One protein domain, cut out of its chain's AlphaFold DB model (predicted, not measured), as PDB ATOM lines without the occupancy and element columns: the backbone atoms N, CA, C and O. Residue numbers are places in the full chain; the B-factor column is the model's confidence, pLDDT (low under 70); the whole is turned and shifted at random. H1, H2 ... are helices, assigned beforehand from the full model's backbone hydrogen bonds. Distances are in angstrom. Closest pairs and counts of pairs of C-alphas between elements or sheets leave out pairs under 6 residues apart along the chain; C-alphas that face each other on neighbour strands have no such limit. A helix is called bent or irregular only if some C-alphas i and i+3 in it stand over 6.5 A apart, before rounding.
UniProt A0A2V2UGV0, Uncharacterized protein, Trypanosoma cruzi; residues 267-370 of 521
ATOM      1  N   THR A 267      27.738  37.790  27.036       58.41
ATOM      2  CA  THR A 267      26.746  36.767  27.373       58.41
ATOM      3  C   THR A 267      27.363  35.755  28.328       58.41
ATOM      4  O   THR A 267      28.280  35.037  27.944       58.41
ATOM      5  N   GLU A 268      26.820  35.642  29.542       52.94
ATOM      6  CA  GLU A 268      27.153  34.578  30.510       52.94
ATOM      7  C   GLU A 268      26.856  33.157  29.973       52.94
ATOM      8  O   GLU A 268      27.202  32.158  30.600       52.94
ATOM      9  N   GLU A 269      26.205  33.054  28.809       59.84
ATOM     10  CA  GLU A 269      25.884  31.798  28.137       59.84
ATOM     11  C   GLU A 269      27.141  31.193  27.477       59.84
ATOM     12  O   GLU A 269      27.745  31.770  26.572       59.84
ATOM     13  N   THR A 270      27.518  29.997  27.937       53.84
ATOM     14  CA  THR A 270      28.705  29.234  27.512       53.84
ATOM     15  C   THR A 270      28.585  28.616  26.116       53.84
ATOM     16  O   THR A 270      29.604  28.272  25.518       53.84
ATOM     17  N   GLU A 271      27.371  28.503  25.563       64.56
ATOM     18  CA  GLU A 271      27.124  27.926  24.240       64.56
ATOM     19  C   GLU A 271      26.403  28.899  23.301       64.56
ATOM     20  O   GLU A 271      25.318  29.408  23.583       64.56
ATOM     21  N   ALA A 272      26.979  29.100  22.116       79.56
ATOM     22  CA  ALA A 272      26.457  29.991  21.084       79.56
ATOM     23  C   ALA A 272      25.305  29.354  20.271       79.56
ATOM     24  O   ALA A 272      25.379  29.249  19.040       79.56
ATOM     25  N   THR A 273      24.253  28.915  20.970       89.69
ATOM     26  CA  THR A 273      23.069  28.254  20.396       89.69
ATOM     27  C   THR A 273      22.248  29.201  19.517       89.69
ATOM     28  O   THR A 273      22.310  30.423  19.656       89.69
ATOM     29  N   LEU A 274      21.432  28.657  18.608       90.75
ATOM     30  CA  LEU A 274      20.548  29.478  17.771       90.75
ATOM     31  C   LEU A 274      19.507  30.246  18.606       90.75
ATOM     32  O   LEU A 274      19.216  31.405  18.312       90.75
ATOM     33  N   SER A 275      19.028  29.638  19.695       91.56
ATOM     34  CA  SER A 275      18.114  30.266  20.656       91.56
ATOM     35  C   SER A 275      18.730  31.508  21.309       91.56
ATOM     36  O   SER A 275      18.126  32.583  21.276       91.56
ATOM     37  N   CYS A 276      19.976  31.407  21.797       90.06
ATOM     38  CA  CYS A 276      20.746  32.540  22.333       90.06
ATOM     39  C   CYS A 276      20.803  33.707  21.332       90.06
ATOM     40  O   CYS A 276      20.566  34.869  21.665       90.06
ATOM     41  N   ARG A 277      21.050  33.398  20.057       91.12
ATOM     42  CA  ARG A 277      21.175  34.400  18.987       91.12
ATOM     43  C   ARG A 277      19.857  35.091  18.688       91.12
ATOM     44  O   ARG A 277      19.825  36.316  18.585       91.12
ATOM     45  N   VAL A 278      18.767  34.331  18.581       90.69
ATOM     46  CA  VAL A 278      17.428  34.902  18.399       90.69
ATOM     47  C   VAL A 278      17.067  35.777  19.594       90.69
ATOM     48  O   VAL A 278      16.616  36.904  19.399       90.69
ATOM     49  N   LYS A 279      17.341  35.333  20.823       89.75
ATOM     50  CA  LYS A 279      17.130  36.127  22.041       89.75
ATOM     51  C   LYS A 279      17.873  37.467  21.976       89.75
ATOM     52  O   LYS A 279      17.250  38.513  22.145       89.75
ATOM     53  N   LEU A 280      19.156  37.466  21.608       88.69
ATOM     54  CA  LEU A 280      19.949  38.691  21.421       88.69
ATOM     55  C   LEU A 280      19.348  39.640  20.370       88.69
ATOM     56  O   LEU A 280      19.230  40.844  20.606       88.69
ATOM     57  N   LEU A 281      18.941  39.105  19.217       86.75
ATOM     58  CA  LEU A 281      18.406  39.896  18.106       86.75
ATOM     59  C   LEU A 281      17.039  40.510  18.400       86.75
ATOM     60  O   LEU A 281      16.680  41.538  17.829       86.75
ATOM     61  N   THR A 282      16.254  39.876  19.262       82.88
ATOM     62  CA  THR A 282      14.835  40.200  19.440       82.88
ATOM     63  C   THR A 282      14.527  40.899  20.759       82.88
ATOM     64  O   THR A 282      13.500  41.578  20.871       82.88
ATOM     65  N   GLN A 283      15.425  40.801  21.741       77.00
ATOM     66  CA  GLN A 283      15.267  41.460  23.034       77.00
ATOM     67  C   GLN A 283      15.949  42.833  23.122       77.00
ATOM     68  O   GLN A 283      15.669  43.608  24.033       77.00
ATOM     69  N   HIS A 284      16.774  43.207  22.142       78.38
ATOM     70  CA  HIS A 284      17.385  44.534  22.094       78.38
ATOM     71  C   HIS A 284      16.654  45.457  21.104       78.38
ATOM     72  O   HIS A 284      16.471  45.102  19.939       78.38
ATOM     73  N   VAL A 285      16.255  46.661  21.544       79.12
ATOM     74  CA  VAL A 285      15.412  47.597  20.758       79.12
ATOM     75  C   VAL A 285      15.976  47.925  19.378       79.12
ATOM     76  O   VAL A 285      15.226  48.074  18.416       79.12
ATOM     77  N   VAL A 286      17.297  48.050  19.264       78.56
ATOM     78  CA  VAL A 286      17.915  48.401  17.984       78.56
ATOM     79  C   VAL A 286      18.161  47.169  17.110       78.56
ATOM     80  O   VAL A 286      17.987  47.246  15.897       78.56
ATOM     81  N   ALA A 287      18.466  46.009  17.703       88.56
ATOM     82  CA  ALA A 287      18.652  44.764  16.956       88.56
ATOM     83  C   ALA A 287      17.327  44.256  16.366       88.56
ATOM     84  O   ALA A 287      17.295  43.787  15.224       88.56
ATOM     85  N   CYS A 288      16.219  44.450  17.096       91.25
ATOM     86  CA  CYS A 288      14.904  43.976  16.678       91.25
ATOM     87  C   CYS A 288      14.438  44.640  15.372       91.25
ATOM     88  O   CYS A 288      13.717  44.026  14.588       91.25
ATOM     89  N   ARG A 289      14.853  45.888  15.110       90.38
ATOM     90  CA  ARG A 289      14.523  46.614  13.874       90.38
ATOM     91  C   ARG A 289      15.282  46.074  12.670       90.38
ATOM     92  O   ARG A 289      14.682  45.933  11.606       90.38
ATOM     93  N   SER A 290      16.548  45.705  12.851       92.25
ATOM     94  CA  SER A 290      17.332  45.074  11.792       92.25
ATOM     95  C   SER A 290      16.735  43.728  11.398       92.25
ATOM     96  O   SER A 290      16.475  43.517  10.217       92.25
ATOM     97  N   ILE A 291      16.430  42.846  12.359       94.62
ATOM     98  CA  ILE A 291      15.808  41.549  12.035       94.62
ATOM     99  C   ILE A 291      14.426  41.724  11.385       94.62
ATOM    100  O   ILE A 291      14.155  41.051  10.397       94.62
ATOM    101  N   GLN A 292      13.598  42.680  11.830       94.31
ATOM    102  CA  GLN A 292      12.330  43.012  11.152       94.31
ATOM    103  C   GLN A 292      12.536  43.370   9.675       94.31
ATOM    104  O   GLN A 292      11.770  42.923   8.832       94.31
ATOM    105  N   SER A 293      13.586  44.132   9.346       93.69
ATOM    106  CA  SER A 293      13.889  44.473   7.947       93.69
ATOM    107  C   SER A 293      14.421  43.300   7.118       93.69
ATOM    108  O   SER A 293      14.346  43.354   5.897       93.69
ATOM    109  N   LEU A 294      14.941  42.250   7.763       95.25
ATOM    110  CA  LEU A 294      15.533  41.077   7.109       95.25
ATOM    111  C   LEU A 294      14.527  39.932   6.908       95.25
ATOM    112  O   LEU A 294      14.635  39.202   5.926       95.25
ATOM    113  N   ILE A 295      13.534  39.794   7.797       96.69
ATOM    114  CA  ILE A 295      12.511  38.731   7.751       96.69
ATOM    115  C   ILE A 295      11.842  38.578   6.374       96.69
ATOM    116  O   ILE A 295      11.746  37.434   5.930       96.69
ATOM    117  N   PRO A 296      11.423  39.649   5.664       95.12
ATOM    118  CA  PRO A 296      10.813  39.498   4.344       95.12
ATOM    119  C   PRO A 296      11.708  38.740   3.355       95.12
ATOM    120  O   PRO A 296      11.219  37.902   2.606       95.12
ATOM    121  N   PHE A 297      13.021  38.991   3.389       94.38
ATOM    122  CA  PHE A 297      13.978  38.324   2.506       94.38
ATOM    123  C   PHE A 297      14.162  36.858   2.883       94.38
ATOM    124  O   PHE A 297      14.192  36.005   2.005       94.38
ATOM    125  N   PHE A 298      14.226  36.552   4.182       96.19
ATOM    126  CA  PHE A 298      14.291  35.164   4.643       96.19
ATOM    127  C   PHE A 298      13.039  34.389   4.229       96.19
ATOM    128  O   PHE A 298      13.140  33.251   3.778       96.19
ATOM    129  N   ALA A 299      11.868  35.021   4.329       95.62
ATOM    130  CA  ALA A 299      10.603  34.434   3.917       95.62
ATOM    131  C   ALA A 299      10.556  34.168   2.404       95.62
ATOM    132  O   ALA A 299      10.130  33.092   1.995       95.62
ATOM    133  N   ASP A 300      11.028  35.109   1.578       93.12
ATOM    134  CA  ASP A 300      11.127  34.907   0.128       93.12
ATOM    135  C   ASP A 300      12.063  33.755  -0.231       93.12
ATOM    136  O   ASP A 300      11.712  32.923  -1.061       93.12
ATOM    137  N   THR A 301      13.240  33.690   0.399       92.81
ATOM    138  CA  THR A 301      14.214  32.623   0.142       92.81
ATOM    139  C   THR A 301      13.637  31.250   0.466       92.81
ATOM    140  O   THR A 301      13.820  30.319  -0.315       92.81
ATOM    141  N   VAL A 302      12.912  31.122   1.583       94.94
ATOM    142  CA  VAL A 302      12.244  29.862   1.931       94.94
ATOM    143  C   VAL A 302      11.138  29.543   0.925       94.94
ATOM    144  O   VAL A 302      11.158  28.462   0.350       94.94
ATOM    145  N   ALA A 303      10.246  30.490   0.624       92.56
ATOM    146  CA  ALA A 303       9.147  30.266  -0.319       92.56
ATOM    147  C   ALA A 303       9.642  29.830  -1.712       92.56
ATOM    148  O   ALA A 303       9.104  28.900  -2.310       92.56
ATOM    149  N   GLN A 304      10.697  30.474  -2.218       88.56
ATOM    150  CA  GLN A 304      11.289  30.147  -3.519       88.56
ATOM    151  C   GLN A 304      11.945  28.763  -3.520       88.56
ATOM    152  O   GLN A 304      11.766  28.001  -4.472       88.56
ATOM    153  N   GLY A 305      12.669  28.422  -2.447       85.00
ATOM    154  CA  GLY A 305      13.338  27.128  -2.314       85.00
ATOM    155  C   GLY A 305      12.380  25.934  -2.322       85.00
ATOM    156  O   GLY A 305      12.784  24.842  -2.708       85.00
ATOM    157  N   GLU A 306      11.114  26.137  -1.954       81.88
ATOM    158  CA  GLU A 306      10.082  25.092  -1.955       81.88
ATOM    159  C   GLU A 306       9.417  24.892  -3.321       81.88
ATOM    160  O   GLU A 306       9.009  23.779  -3.657       81.88
ATOM    161  N   THR A 307       9.319  25.950  -4.129       73.44
ATOM    162  CA  THR A 307       8.658  25.898  -5.444       73.44
ATOM    163  C   THR A 307       9.510  25.285  -6.554       73.44
ATOM    164  O   THR A 307       8.946  24.814  -7.541       73.44
ATOM    165  N   ASP A 308      10.838  25.230  -6.399       62.94
ATOM    166  CA  ASP A 308      11.742  24.696  -7.429       62.94
ATOM    167  C   ASP A 308      12.732  23.622  -6.913       62.94
ATOM    168  O   ASP A 308      13.949  23.832  -6.870       62.94
ATOM    169  N   PRO A 309      12.245  22.419  -6.539       53.88
ATOM    170  CA  PRO A 309      13.111  21.331  -6.072       53.88
ATOM    171  C   PRO A 309      14.032  20.772  -7.172       53.88
ATOM    172  O   PRO A 309      15.055  20.156  -6.874       53.88
ATOM    173  N   LYS A 310      13.671  20.949  -8.455       49.16
ATOM    174  CA  LYS A 310      14.384  20.358  -9.603       49.16
ATOM    175  C   LYS A 310      15.598  21.187 -10.031       49.16
ATOM    176  O   LYS A 310      16.630  20.593 -10.343       49.16
ATOM    177  N   GLN A 311      15.546  22.520  -9.940       48.28
ATOM    178  CA  GLN A 311      16.742  23.354 -10.135       48.28
ATOM    179  C   GLN A 311      17.831  23.094  -9.081       48.28
ATOM    180  O   GLN A 311      19.021  23.203  -9.386       48.28
ATOM    181  N   GLN A 312      17.468  22.679  -7.862       47.03
ATOM    182  CA  GLN A 312      18.451  22.291  -6.840       47.03
ATOM    183  C   GLN A 312      19.179  20.980  -7.164       47.03
ATOM    184  O   GLN A 312      20.307  20.810  -6.716       47.03
ATOM    185  N   GLN A 313      18.585  20.070  -7.948       43.66
ATOM    186  CA  GLN A 313      19.225  18.811  -8.353       43.66
ATOM    187  C   GLN A 313      20.060  18.945  -9.634       43.66
ATOM    188  O   GLN A 313      21.133  18.350  -9.713       43.66
ATOM    189  N   GLU A 314      19.638  19.758 -10.609       43.09
ATOM    190  CA  GLU A 314      20.420  19.991 -11.839       43.09
ATOM    191  C   GLU A 314      21.607  20.952 -11.627       43.09
ATOM    192  O   GLU A 314      22.632  20.837 -12.303       43.09
ATOM    193  N   SER A 315      21.544  21.841 -10.628       40.41
ATOM    194  CA  SER A 315      22.665  22.726 -10.249       40.41
ATOM    195  C   SER A 315      23.776  22.039  -9.441       40.41
ATOM    196  O   SER A 315      24.852  22.619  -9.272       40.41
ATOM    197  N   VAL A 316      23.585  20.784  -9.007       41.81
ATOM    198  CA  VAL A 316      24.631  19.998  -8.319       41.81
ATOM    199  C   VAL A 316      25.820  19.722  -9.242       41.81
ATOM    200  O   VAL A 316      26.943  19.561  -8.766       41.81
ATOM    201  N   GLN A 317      25.609  19.708 -10.561       38.41
ATOM    202  CA  GLN A 317      26.683  19.425 -11.508       38.41
ATOM    203  C   GLN A 317      27.450  20.650 -11.991       38.41
ATOM    204  O   GLN A 317      28.574  20.464 -12.438       38.41
ATOM    205  N   ASN A 318      26.935  21.876 -11.830       37.94
ATOM    206  CA  ASN A 318      27.684  23.095 -12.132       37.94
ATOM    207  C   ASN A 318      27.178  24.298 -11.294       37.94
ATOM    208  O   ASN A 318      26.258  25.001 -11.700       37.94
ATOM    209  N   THR A 319      27.909  24.641 -10.222       41.56
ATOM    210  CA  THR A 319      28.082  26.025  -9.701       41.56
ATOM    211  C   THR A 319      27.101  26.671  -8.689       41.56
ATOM    212  O   THR A 319      26.978  27.883  -8.768       41.56
ATOM    213  N   LEU A 320      26.484  26.026  -7.676       45.50
ATOM    214  CA  LEU A 320      25.933  26.819  -6.528       45.50
ATOM    215  C   LEU A 320      25.779  26.085  -5.164       45.50
ATOM    216  O   LEU A 320      24.669  25.783  -4.726       45.50
ATOM    217  N   PRO A 321      26.874  25.879  -4.405       53.12
ATOM    218  CA  PRO A 321      26.824  25.475  -2.988       53.12
ATOM    219  C   PRO A 321      26.160  26.505  -2.045       53.12
ATOM    220  O   PRO A 321      25.758  26.155  -0.937       53.12
ATOM    221  N   ASP A 322      26.044  27.772  -2.461       74.06
ATOM    222  CA  ASP A 322      25.610  28.879  -1.593       74.06
ATOM    223  C   ASP A 322      24.080  29.030  -1.473       74.06
ATOM    224  O   ASP A 322      23.593  29.489  -0.440       74.06
ATOM    225  N   ALA A 323      23.300  28.586  -2.466       80.19
ATOM    226  CA  ALA A 323      21.838  28.726  -2.464       80.19
ATOM    227  C   ALA A 323      21.146  27.805  -1.448       80.19
ATOM    228  O   ALA A 323      20.342  28.259  -0.634       80.19
ATOM    229  N   ALA A 324      21.497  26.515  -1.457       85.44
ATOM    230  CA  ALA A 324      20.947  25.535  -0.522       85.44
ATOM    231  C   ALA A 324      21.298  25.892   0.931       85.44
ATOM    232  O   ALA A 324      20.466  25.778   1.829       85.44
ATOM    233  N   ARG A 325      22.519  26.396   1.155       89.50
ATOM    234  CA  ARG A 325      22.943  26.884   2.467       89.50
ATOM    235  C   ARG A 325      22.171  28.128   2.893       89.50
ATOM    236  O   ARG A 325      21.804  28.230   4.057       89.50
ATOM    237  N   PHE A 326      21.911  29.058   1.976       91.19
ATOM    238  CA  PHE A 326      21.119  30.245   2.287       91.19
ATOM    239  C   PHE A 326      19.680  29.886   2.672       91.19
ATOM    240  O   PHE A 326      19.167  30.405   3.663       91.19
ATOM    241  N   PHE A 327      19.062  28.960   1.934       93.00
ATOM    242  CA  PHE A 327      17.754  28.401   2.267       93.00
ATOM    243  C   PHE A 327      17.746  27.755   3.660       93.00
ATOM    244  O   PHE A 327      16.871  28.062   4.470       93.00
ATOM    245  N   ASP A 328      18.733  26.904   3.963       94.62
ATOM    246  CA  ASP A 328      18.875  26.247   5.269       94.62
ATOM    247  C   ASP A 328      19.062  27.266   6.404       94.62
ATOM    248  O   ASP A 328      18.372  27.197   7.424       94.62
ATOM    249  N   ASP A 329      19.929  28.266   6.214       95.38
ATOM    250  CA  ASP A 329      20.161  29.314   7.209       95.38
ATOM    251  C   ASP A 329      18.882  30.149   7.453       95.38
ATOM    252  O   ASP A 329      18.505  30.371   8.607       95.38
ATOM    253  N   CYS A 330      18.155  30.551   6.401       96.69
ATOM    254  CA  CYS A 330      16.878  31.274   6.528       96.69
ATOM    255  C   CYS A 330      15.804  30.435   7.231       96.69
ATOM    256  O   CYS A 330      15.126  30.925   8.138       96.69
ATOM    257  N   SER A 331      15.683  29.161   6.851       97.31
ATOM    258  CA  SER A 331      14.739  28.208   7.441       97.31
ATOM    259  C   SER A 331      14.992  28.024   8.934       97.31
ATOM    260  O   SER A 331      14.054  28.068   9.734       97.31
ATOM    261  N   LYS A 332      16.264  27.883   9.333       97.25
ATOM    262  CA  LYS A 332      16.685  27.787  10.737       97.25
ATOM    263  C   LYS A 332      16.330  29.039  11.526       97.25
ATOM    264  O   LYS A 332      15.762  28.923  12.608       97.25
ATOM    265  N   ILE A 333      16.626  30.224  10.989       97.19
ATOM    266  CA  ILE A 333      16.328  31.498  11.657       97.19
ATOM    267  C   ILE A 333      14.820  31.645  11.892       97.19
ATOM    268  O   ILE A 333      14.404  31.912  13.018       97.19
ATOM    269  N   LEU A 334      13.998  31.452  10.855       98.19
ATOM    270  CA  LEU A 334      12.542  31.592  10.958       98.19
ATOM    271  C   LEU A 334      11.929  30.541  11.894       98.19
ATOM    272  O   LEU A 334      11.086  30.878  12.728       98.19
ATOM    273  N   SER A 335      12.397  29.293  11.811       98.12
ATOM    274  CA  SER A 335      11.957  28.214  12.700       98.12
ATOM    275  C   SER A 335      12.313  28.500  14.156       98.12
ATOM    276  O   SER A 335      11.482  28.292  15.039       98.12
ATOM    277  N   GLU A 336      13.512  29.019  14.430       97.62
ATOM    278  CA  GLU A 336      13.894  29.363  15.800       97.62
ATOM    279  C   GLU A 336      13.111  30.563  16.335       97.62
ATOM    280  O   GLU A 336      12.695  30.550  17.489       97.62
ATOM    281  N   ILE A 337      12.819  31.570  15.505       97.31
ATOM    282  CA  ILE A 337      11.917  32.659  15.905       97.31
ATOM    283  C   ILE A 337      10.545  32.096  16.315       97.31
ATOM    284  O   ILE A 337      10.022  32.481  17.362       97.31
ATOM    285  N   ALA A 338       9.996  31.137  15.564       97.75
ATOM    286  CA  ALA A 338       8.751  30.467  15.938       97.75
ATOM    287  C   ALA A 338       8.880  29.621  17.219       97.75
ATOM    288  O   ALA A 338       7.963  29.619  18.043       97.75
ATOM    289  N   ASN A 339      10.021  28.962  17.451       97.50
ATOM    290  CA  ASN A 339      10.296  28.242  18.704       97.50
ATOM    291  C   ASN A 339      10.270  29.173  19.924       97.50
ATOM    292  O   ASN A 339       9.859  28.761  21.005       97.50
ATOM    293  N   GLN A 340      10.667  30.434  19.742       96.31
ATOM    294  CA  GLN A 340      10.725  31.447  20.794       96.31
ATOM    295  C   GLN A 340       9.431  32.278  20.923       96.31
ATOM    296  O   GLN A 340       9.438  33.313  21.587       96.31
ATOM    297  N   THR A 341       8.307  31.844  20.333       97.38
ATOM    298  CA  THR A 341       7.030  32.595  20.299       97.38
ATOM    299  C   THR A 341       6.623  33.174  21.658       97.38
ATOM    300  O   THR A 341       6.361  34.373  21.751       97.38
ATOM    301  N   GLY A 342       6.615  32.364  22.725       94.75
ATOM    302  CA  GLY A 342       6.212  32.821  24.062       94.75
ATOM    303  C   GLY A 342       7.125  33.914  24.633       94.75
ATOM    304  O   GLY A 342       6.647  34.904  25.190       94.75
ATOM    305  N   LEU A 343       8.440  33.784  24.434       94.44
ATOM    306  CA  LEU A 343       9.425  34.786  24.847       94.44
ATOM    307  C   LEU A 343       9.257  36.085  24.052       94.44
ATOM    308  O   LEU A 343       9.297  37.175  24.623       94.44
ATOM    309  N   LEU A 344       9.043  35.981  22.740       96.38
ATOM    310  CA  LEU A 344       8.920  37.134  21.854       96.38
ATOM    311  C   LEU A 344       7.629  37.908  22.082       96.38
ATOM    312  O   LEU A 344       7.677  39.131  22.205       96.38
ATOM    313  N   ALA A 345       6.492  37.216  22.170       96.75
ATOM    314  CA  ALA A 345       5.184  37.842  22.330       96.75
ATOM    315  C   ALA A 345       5.119  38.711  23.596       96.75
ATOM    316  O   ALA A 345       4.591  39.821  23.566       96.75
ATOM    317  N   ASN A 346       5.722  38.239  24.689       94.50
ATOM    318  CA  ASN A 346       5.739  38.948  25.967       94.50
ATOM    319  C   ASN A 346       6.782  40.077  26.039       94.50
ATOM    320  O   ASN A 346       6.720  40.922  26.934       94.50
ATOM    321  N   HIS A 347       7.726  40.138  25.098       94.94
ATOM    322  CA  HIS A 347       8.798  41.126  25.118       94.94
ATOM    323  C   HIS A 347       8.376  42.468  24.493       94.94
ATOM    324  O   HIS A 347       7.791  42.506  23.409       94.94
ATOM    325  N   SER A 348       8.759  43.593  25.109       92.69
ATOM    326  CA  SER A 348       8.380  44.962  24.692       92.69
ATOM    327  C   SER A 348       8.829  45.351  23.278       92.69
ATOM    328  O   SER A 348       8.192  46.184  22.632       92.69
ATOM    329  N   TYR A 349       9.888  44.712  22.778       91.38
ATOM    330  CA  TYR A 349      10.398  44.883  21.414       91.38
ATOM    331  C   TYR A 349      10.273  43.618  20.556       91.38
ATOM    332  O   TYR A 349      10.149  43.721  19.337       91.38
ATOM    333  N   GLY A 350      10.286  42.439  21.187       95.00
ATOM    334  CA  GLY A 350      10.263  41.147  20.496       95.00
ATOM    335  C   GLY A 350       8.905  40.865  19.860       95.00
ATOM    336  O   GLY A 350       8.846  40.260  18.792       95.00
ATOM    337  N   ASN A 351       7.827  41.405  20.441       96.88
ATOM    338  CA  ASN A 351       6.472  41.268  19.913       96.88
ATOM    339  C   ASN A 351       6.360  41.778  18.467       96.88
ATOM    340  O   ASN A 351       5.685  41.157  17.653       96.88
ATOM    341  N   TYR A 352       7.078  42.848  18.110       96.69
ATOM    342  CA  TYR A 352       7.085  43.370  16.742       96.69
ATOM    343  C   TYR A 352       7.779  42.427  15.757       96.69
ATOM    344  O   TYR A 352       7.393  42.361  14.593       96.69
ATOM    345  N   VAL A 353       8.794  41.685  16.212       97.06
ATOM    346  CA  VAL A 353       9.460  40.665  15.393       97.06
ATOM    347  C   VAL A 353       8.488  39.526  15.112       97.06
ATOM    348  O   VAL A 353       8.330  39.147  13.957       97.06
ATOM    349  N   LEU A 354       7.782  39.040  16.138       98.25
ATOM    350  CA  LEU A 354       6.786  37.982  15.976       98.25
ATOM    351  C   LEU A 354       5.637  38.415  15.050       98.25
ATOM    352  O   LEU A 354       5.291  37.679  14.132       98.25
ATOM    353  N   GLN A 355       5.103  39.629  15.225       98.31
ATOM    354  CA  GLN A 355       4.087  40.197  14.327       98.31
ATOM    355  C   GLN A 355       4.587  40.308  12.881       98.31
ATOM    356  O   GLN A 355       3.830  40.037  11.948       98.31
ATOM    357  N   THR A 356       5.860  40.671  12.687       97.62
ATOM    358  CA  THR A 356       6.481  40.731  11.355       97.62
ATOM    359  C   THR A 356       6.598  39.339  10.745       97.62
ATOM    360  O   THR A 356       6.236  39.171   9.589       97.62
ATOM    361  N   VAL A 357       7.031  38.329  11.511       98.31
ATOM    362  CA  VAL A 357       7.050  36.936  11.037       98.31
ATOM    363  C   VAL A 357       5.656  36.491  10.618       98.31
ATOM    364  O   VAL A 357       5.502  36.033   9.495       98.31
ATOM    365  N   VAL A 358       4.639  36.680  11.463       98.50
ATOM    366  CA  VAL A 358       3.258  36.310  11.119       98.50
ATOM    367  C   VAL A 358       2.821  37.001   9.822       98.50
ATOM    368  O   VAL A 358       2.438  36.334   8.869       98.50
ATOM    369  N   SER A 359       2.973  38.324   9.739       97.50
ATOM    370  CA  SER A 359       2.509  39.110   8.587       97.50
ATOM    371  C   SER A 359       3.241  38.778   7.280       97.50
ATOM    372  O   SER A 359       2.623  38.750   6.216       97.50
ATOM    373  N   GLU A 360       4.557  38.559   7.334       96.75
ATOM    374  CA  GLU A 360       5.379  38.295   6.146       96.75
ATOM    375  C   GLU A 360       5.274  36.844   5.672       96.75
ATOM    376  O   GLU A 360       5.277  36.596   4.464       96.75
ATOM    377  N   LEU A 361       5.156  35.884   6.593       97.88
ATOM    378  CA  LEU A 361       4.978  34.476   6.242       97.88
ATOM    379  C   LEU A 361       3.583  34.213   5.673       97.88
ATOM    380  O   LEU A 361       3.467  33.505   4.674       97.88
ATOM    381  N   THR A 362       2.536  34.835   6.222       97.06
ATOM    382  CA  THR A 362       1.163  34.685   5.709       97.06
ATOM    383  C   THR A 362       1.055  35.041   4.227       97.06
ATOM    384  O   THR A 362       0.431  34.305   3.471       97.06
ATOM    385  N   GLN A 363       1.742  36.095   3.770       94.62
ATOM    386  CA  GLN A 363       1.737  36.515   2.357       94.62
ATOM    387  C   GLN A 363       2.349  35.489   1.389       94.62
ATOM    388  O   GLN A 363       2.157  35.595   0.179       94.62
ATOM    389  N   ARG A 364       3.119  34.529   1.905       93.50
ATOM    390  CA  ARG A 364       3.882  33.535   1.133       93.50
ATOM    391  C   ARG A 364       3.439  32.105   1.422       93.50
ATOM    392  O   ARG A 364       4.071  31.163   0.955       93.50
ATOM    393  N   THR A 365       2.399  31.935   2.232       94.75
ATOM    394  CA  THR A 365       1.986  30.614   2.694       94.75
ATOM    395  C   THR A 365       1.269  29.854   1.588       94.75
ATOM    396  O   THR A 365       0.320  30.353   0.988       94.75
ATOM    397  N   VAL A 366       1.700  28.615   1.369       91.56
ATOM    398  CA  VAL A 366       1.032  27.629   0.513       91.56
ATOM    399  C   VAL A 366       0.779  26.365   1.334       91.56
ATOM    400  O   VAL A 366       1.575  26.030   2.216       91.56
ATOM    401  N   SER A 367      -0.318  25.656   1.068       90.75
ATOM    402  CA  SER A 367      -0.658  24.416   1.772       90.75
ATOM    403  C   SER A 367       0.479  23.389   1.697       90.75
ATOM    404  O   SER A 367       0.972  23.077   0.615       90.75
ATOM    405  N   GLY A 368       0.885  22.854   2.848       90.25
ATOM    406  CA  GLY A 368       1.965  21.875   2.984       90.25
ATOM    407  C   GLY A 368       3.383  22.458   3.025       90.25
ATOM    408  O   GLY A 368       4.331  21.690   3.172       90.25
ATOM    409  N   SER A 369       3.546  23.781   2.922       94.69
ATOM    410  CA  SER A 369       4.858  24.439   3.000       94.69
ATOM    411  C   SER A 369       5.457  24.435   4.414       94.69
ATOM    412  O   SER A 369       4.755  24.419   5.430       94.69
ATOM    413  N   LEU A 370       6.781  24.546   4.494       96.25
ATOM    414  CA  LEU A 370       7.536  24.853   5.704       96.25
ATOM    415  C   LEU A 370       7.074  26.180   6.306       96.25
ATOM    416  O   LEU A 370       6.943  26.275   7.523       96.25
TER     417      LEU A 370
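Overview. This is residues 267 to 370 of the 521 residues of an uncharacterized protein of Trypanosoma cruzi (UniProt A0A2V2UGV0). Bent H2 runs lengthwise, with H6 beside its arm H2a and H4 crossing its arm H2b. H1 and H5 lie at one end, H3 at the other; residues 268 to 273 stick out. The printed part, 104 residues with six named helices, is all helix and only just compact, close to loose: radius of gyration of the C-alphas 15.2 A, spans 46 by 33 by 22 A.

Arrangement. H2, residues 285 to 307, one helix by its hydrogen bonds, is bent, C-alphas 293 and 296 being 6.9 A apart. H2a, residues 285 to 293, touches H6, residues 350 to 362, at a shallow 6 degrees, closest C-alphas Gln 292 and Val 353, 5.6 A. H2b, residues 296 to 307, touches H4, residues 321 to 339, at a steep 64 degrees, closest C-alphas Phe 298 and Cys 330, 5.0 A. Every O i to N i+4 pair is within hydrogen-bond range in H2b and H6.

Along the chain. H1, residues 274 to 283, begins at (20.548, 29.478, 17.771); H6 ends at (1.163, 34.685, 5.709).

Size, cuts and confidence. Residues 267 to 271 and 308 to 321 have pLDDT under 70.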